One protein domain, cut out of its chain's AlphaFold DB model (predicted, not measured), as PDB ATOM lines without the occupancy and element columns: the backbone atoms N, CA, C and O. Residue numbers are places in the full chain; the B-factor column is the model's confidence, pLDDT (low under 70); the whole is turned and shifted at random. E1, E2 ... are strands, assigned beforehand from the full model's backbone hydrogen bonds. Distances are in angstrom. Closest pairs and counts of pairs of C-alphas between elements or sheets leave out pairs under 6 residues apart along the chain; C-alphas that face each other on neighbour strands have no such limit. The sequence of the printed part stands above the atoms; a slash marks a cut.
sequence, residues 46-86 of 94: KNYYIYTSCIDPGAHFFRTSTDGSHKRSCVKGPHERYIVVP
ATOM      1  N   LYS A  46      24.431  30.862   0.802       91.81
ATOM      2  CA  LYS A  46      25.567  30.514   1.644       91.81
ATOM      3  C   LYS A  46      26.351  29.393   0.976       91.81
ATOM      4  O   LYS A  46      25.850  28.289   0.790       91.81
ATOM      5  N   ASN A  47      27.590  29.691   0.622       92.69
ATOM      6  CA  ASN A  47      28.496  28.753  -0.009       92.69
ATOM      7  C   ASN A  47      29.408  28.119   1.035       92.69
ATOM      8  O   ASN A  47      30.018  28.822   1.843       92.69
ATOM      9  N   TYR A  48      29.543  26.803   0.958       92.75
ATOM     10  CA  TYR A  48      30.457  25.989   1.742       92.75
ATOM     11  C   TYR A  48      31.533  25.450   0.806       92.75
ATOM     12  O   TYR A  48      31.231  24.718  -0.136       92.75
ATOM     13  N   TYR A  49      32.783  25.841   1.034       92.38
ATOM     14  CA  TYR A  49      33.906  25.420   0.208       92.38
ATOM     15  C   TYR A  49      34.578  24.210   0.834       92.38
ATOM     16  O   TYR A  49      34.975  24.238   2.001       92.38
ATOM     17  N   ILE A  50      34.711  23.165   0.030       93.38
ATOM     18  CA  ILE A  50      35.211  21.851   0.431       93.38
ATOM     19  C   ILE A  50      36.293  21.412  -0.545       93.38
ATOM     20  O   ILE A  50      36.225  21.720  -1.735       93.38
ATOM     21  N   TYR A  51      37.310  20.717  -0.050       92.62
ATOM     22  CA  TYR A  51      38.343  20.167  -0.919       92.62
ATOM     23  C   TYR A  51      37.848  18.908  -1.630       92.62
ATOM     24  O   TYR A  51      37.086  18.127  -1.064       92.62
ATOM     25  N   THR A  52      38.332  18.669  -2.850       89.50
ATOM     26  CA  THR A  52      38.046  17.445  -3.619       89.50
ATOM     27  C   THR A  52      38.440  16.165  -2.888       89.50
ATOM     28  O   THR A  52      37.833  15.130  -3.123       89.50
ATOM     29  N   SER A  53      39.457  16.217  -2.021       89.00
ATOM     30  CA  SER A  53      39.924  15.047  -1.271       89.00
ATOM     31  C   SER A  53      39.187  14.828   0.061       89.00
ATOM     32  O   SER A  53      39.599  13.969   0.842       89.00
ATOM     33  N   CYS A  54      38.159  15.626   0.381       88.38
ATOM     34  CA  CYS A  54      37.384  15.418   1.603       88.38
ATOM     35  C   CYS A  54      36.616  14.095   1.533       88.38
ATOM     36  O   CYS A  54      35.781  13.910   0.652       88.38
ATOM     37  N   ILE A  55      36.852  13.218   2.512       84.62
ATOM     38  CA  ILE A  55      36.081  11.979   2.696       84.62
ATOM     39  C   ILE A  55      34.666  12.305   3.187       84.62
ATOM     40  O   ILE A  55      33.700  11.709   2.722       84.62
ATOM     41  N   ASP A  56      34.549  13.284   4.090       83.00
ATOM     42  CA  ASP A  56      33.268  13.812   4.551       83.00
ATOM     43  C   ASP A  56      33.172  15.322   4.256       83.00
ATOM     44  O   ASP A  56      33.695  16.151   5.014       83.00
ATOM     45  N   PRO A  57      32.546  15.713   3.133       72.38
ATOM     46  CA  PRO A  57      32.415  17.116   2.760       72.38
ATOM     47  C   PRO A  57      31.522  17.911   3.725       72.38
ATOM     48  O   PRO A  57      31.656  19.132   3.797       72.38
ATOM     49  N   GLY A  58      30.647  17.250   4.493       76.62
ATOM     50  CA  GLY A  58      29.793  17.911   5.483       76.62
ATOM     51  C   GLY A  58      30.550  18.389   6.726       76.62
ATOM     52  O   GLY A  58      30.141  19.370   7.347       76.62
ATOM     53  N   ALA A  59      31.670  17.745   7.067       81.06
ATOM     54  CA  ALA A  59      32.446  18.050   8.269       81.06
ATOM     55  C   ALA A  59      33.605  19.033   8.040       81.06
ATOM     56  O   ALA A  59      33.983  19.757   8.960       81.06
ATOM     57  N   HIS A  60      34.194  19.070   6.838       83.19
ATOM     58  CA  HIS A  60      35.477  19.747   6.588       83.19
ATOM     59  C   HIS A  60      35.383  20.889   5.561       83.19
ATOM     60  O   HIS A  60      36.114  20.920   4.565       83.19
ATOM     61  N   PHE A  61      34.496  21.856   5.799       87.38
ATOM     62  CA  PHE A  61      34.488  23.103   5.032       87.38
ATOM     63  C   PHE A  61      35.631  24.019   5.491       87.38
ATOM     64  O   PHE A  61      35.717  24.404   6.654       87.38
ATOM     65  N   PHE A  62      36.516  24.401   4.569       88.94
ATOM     66  CA  PHE A  62      37.656  25.274   4.886       88.94
ATOM     67  C   PHE A  62      37.301  26.760   4.773       88.94
ATOM     68  O   PHE A  62      38.001  27.625   5.298       88.94
ATOM     69  N   ARG A  63      36.215  27.076   4.061       90.00
ATOM     70  CA  ARG A  63      35.718  28.440   3.905       90.00
ATOM     71  C   ARG A  63      34.208  28.431   3.773       90.00
ATOM     72  O   ARG A  63      33.624  27.527   3.179       90.00
ATOM     73  N   THR A  64      33.586  29.485   4.281       92.50
ATOM     74  CA  THR A  64      32.201  29.821   3.966       92.50
ATOM     75  C   THR A  64      32.135  31.231   3.396       92.50
ATOM     76  O   THR A  64      32.940  32.095   3.754       92.50
ATOM     77  N   SER A  65      31.219  31.462   2.462       92.44
ATOM     78  CA  SER A  65      30.885  32.807   1.986       92.44
ATOM     79  C   SER A  65      29.379  32.948   1.867       92.44
ATOM     80  O   SER A  65      28.664  31.958   1.738       92.44
ATOM     81  N   THR A  66      28.889  34.177   1.899       91.62
ATOM     82  CA  THR A  66      27.489  34.465   1.610       91.62
ATOM     83  C   THR A  66      27.441  35.428   0.439       91.62
ATOM     84  O   THR A  66      28.019  36.508   0.515       91.62
ATOM     85  N   ASP A  67      26.800  35.002  -0.642       88.44
ATOM     86  CA  ASP A  67      26.601  35.785  -1.855       88.44
ATOM     87  C   ASP A  67      25.174  36.336  -1.909       88.44
ATOM     88  O   ASP A  67      24.248  35.801  -1.291       88.44
ATOM     89  N   GLY A  68      25.010  37.415  -2.673       85.62
ATOM     90  CA  GLY A  68      23.728  38.076  -2.897       85.62
ATOM     91  C   GLY A  68      23.297  39.010  -1.771       85.62
ATOM     92  O   GLY A  68      24.107  39.531  -1.004       85.62
ATOM     93  N   SER A  69      21.996  39.278  -1.711       80.25
ATOM     94  CA  SER A  69      21.407  40.292  -0.842       80.25
ATOM     95  C   SER A  69      20.282  39.745   0.027       80.25
ATOM     96  O   SER A  69      19.321  39.149  -0.460       80.25
ATOM     97  N   HIS A  70      20.320  40.097   1.314       78.50
ATOM     98  CA  HIS A  70      19.219  39.854   2.251       78.50
ATOM     99  C   HIS A  70      17.896  40.501   1.811       78.50
ATOM    100  O   HIS A  70      16.830  40.063   2.227       78.50
ATOM    101  N   LYS A  71      17.927  41.524   0.942       75.38
ATOM    102  CA  LYS A  71      16.708  42.194   0.450       75.38
ATOM    103  C   LYS A  71      15.791  41.256  -0.344       75.38
ATOM    104  O   LYS A  71      14.601  41.529  -0.450       75.38
ATOM    105  N   ARG A  72      16.344  40.178  -0.910       70.44
ATOM    106  CA  ARG A  72      15.613  39.127  -1.635       70.44
ATOM    107  C   ARG A  72      15.927  37.741  -1.068       70.44
ATOM    108  O   ARG A  72      15.951  36.759  -1.806       70.44
ATOM    109  N   SER A  73      16.204  37.658   0.237       76.44
ATOM    110  CA  SER A  73      16.410  36.367   0.887       76.44
ATOM    111  C   SER A  73      15.112  35.576   0.949       76.44
ATOM    112  O   SER A  73      14.054  36.115   1.276       76.44
ATOM    113  N   CYS A  74      15.215  34.277   0.705       79.19
ATOM    114  CA  CYS A  74      14.118  33.350   0.909       79.19
ATOM    115  C   CYS A  74      13.742  33.270   2.405       79.19
ATOM    116  O   CYS A  74      14.593  33.403   3.283       79.19
ATOM    117  N   VAL A  75      12.461  33.019   2.707       77.75
ATOM    118  CA  VAL A  75      11.918  33.000   4.090       77.75
ATOM    119  C   VAL A  75      12.615  31.961   4.979       77.75
ATOM    120  O   VAL A  75      12.718  32.134   6.187       77.75
ATOM    121  N   LYS A  76      13.126  30.886   4.370       80.88
ATOM    122  CA  LYS A  76      13.849  29.803   5.049       80.88
ATOM    123  C   LYS A  76      15.318  30.139   5.358       80.88
ATOM    124  O   LYS A  76      15.992  29.325   5.975       80.88
ATOM    125  N   GLY A  77      15.808  31.312   4.947       79.12
ATOM    126  CA  GLY A  77      17.205  31.720   5.082       79.12
ATOM    127  C   GLY A  77      17.992  31.637   3.766       79.12
ATOM    128  O   GLY A  77      17.396  31.450   2.700       79.12
ATOM    129  N   PRO A  78      19.325  31.826   3.815       87.56
ATOM    130  CA  PRO A  78      20.171  31.697   2.634       87.56
ATOM    131  C   PRO A  78      20.120  30.270   2.102       87.56
ATOM    132  O   PRO A  78      20.189  29.313   2.871       87.56
ATOM    133  N   HIS A  79      20.051  30.126   0.783       89.12
ATOM    134  CA  HIS A  79      20.173  28.814   0.160       89.12
ATOM    135  C   HIS A  79      21.578  28.264   0.352       89.12
ATOM    136  O   HIS A  79      22.550  28.997   0.221       89.12
ATOM    137  N   GLU A  80      21.701  26.980   0.653       89.44
ATOM    138  CA  GLU A  80      23.002  26.360   0.863       89.44
ATOM    139  C   GLU A  80      23.557  25.817  -0.449       89.44
ATOM    140  O   GLU A  80      22.847  25.184  -1.232       89.44
ATOM    141  N   ARG A  81      24.844  26.060  -0.693       88.31
ATOM    142  CA  ARG A  81      25.550  25.568  -1.871       88.31
ATOM    143  C   ARG A  81      26.915  25.028  -1.483       88.31
ATOM    144  O   ARG A  81      27.680  25.704  -0.805       88.31
ATOM    145  N   TYR A  82      27.246  23.842  -1.971       89.38
ATOM    146  CA  TYR A  82      28.561  23.238  -1.776       89.38
ATOM    147  C   TYR A  82      29.420  23.496  -3.013       89.38
ATOM    148  O   TYR A  82      29.007  23.214  -4.138       89.38
ATOM    149  N   ILE A  83      30.602  24.073  -2.808       91.62
ATOM    150  CA  ILE A  83      31.574  24.366  -3.861       91.62
ATOM    151  C   ILE A  83      32.807  23.508  -3.610       91.62
ATOM    152  O   ILE A  83      33.556  23.728  -2.659       91.62
ATOM    153  N   VAL A  84      33.017  22.534  -4.490       91.50
ATOM    154  CA  VAL A  84      34.183  21.657  -4.436       91.50
ATOM    155  C   VAL A  84      35.357  22.338  -5.133       91.50
ATOM    156  O   VAL A  84      35.260  22.713  -6.301       91.50
ATOM    157  N   VAL A  85      36.464  22.502  -4.415       92.31
ATOM    158  CA  VAL A  85      37.701  23.112  -4.910       92.31
ATOM    159  C   VAL A  85      38.794  22.043  -4.968       92.31
ATOM    160  O   VAL A  85      38.945  21.286  -4.005       92.31
ATOM    161  N   PRO A  86      39.575  21.959  -6.060       92.44
ATOM    162  CA  PRO A  86      40.721  21.060  -6.130       92.44
ATOM    163  C   PRO A  86      41.702  21.297  -4.980       92.44
ATOM    164  O   PRO A  86      42.074  22.436  -4.695       92.44
TER     165      PRO A  86
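Overview. This is residues 46 to 86 of the 94 residues of an uncharacterized protein of Verticillium nonalfalfae (UniProt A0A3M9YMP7). A small, strongly twisted ribbon of three strands, with E1 in the middle between E2 and E3, makes the body, and a long loop between E2 and E3 reaches out from one end, where residues 71 to 76 stick out free. At the other end, the link of residues 52 to 60 folds the chain back from E1 into E2. The printed part has 41 residues with three named strands, E1, E2 and E3 along the chain, and no named helix; 20 residues are in named elements, under half, and the class is all strand. The sheet is mixed, in the order E2, E1, E3. The whole is loose, with a radius of gyration of the C-alphas of 11.8 A, and a rod spanning 36 by 16 by 11 A.

Along the chain. The inner strand E1, residues 46 to 51, is 16.6 A long from first to last C-alpha and begins at C-alpha 46 (25.567, 30.514, 1.644). E2, residues 61 to 67, is 16.4 A long and begins at C-alpha 61 (34.488, 23.103, 5.032). E3, residues 79 to 85, is 19.1 A long and ends at C-alpha 85 (37.701, 23.112, -4.910).

Arrangement. E1 and E3 are parallel neighbours, with 23 degrees between their directions. The C-alphas of Asn 47 and Arg 81 face each other at 4.7 A, and N 46 and O 79, 2.7 A apart, are within hydrogen-bond range, as are N 83 and O 48 at 2.8 A. E1 and E2 form a hairpin of antiparallel neighbours, with 151 degrees between their directions. The C-alphas of Lys 46 and Thr 66 face each other at 4.4 A, and N 47 and O 65, 2.7 A apart, are within hydrogen-bond range. The edge strands E2 and E3 are apart.

Size, cuts and confidence. The C-alphas of Ile 55 and Lys 71 are the two farthest apart, at 36.0 A. The printed part has no cut. The link from E1 to E2, 9 residues, is short, and that from E2 to E3, 11 residues, is long. The mean pLDDT of the printed part is 86.1, and no printed residue is under 70.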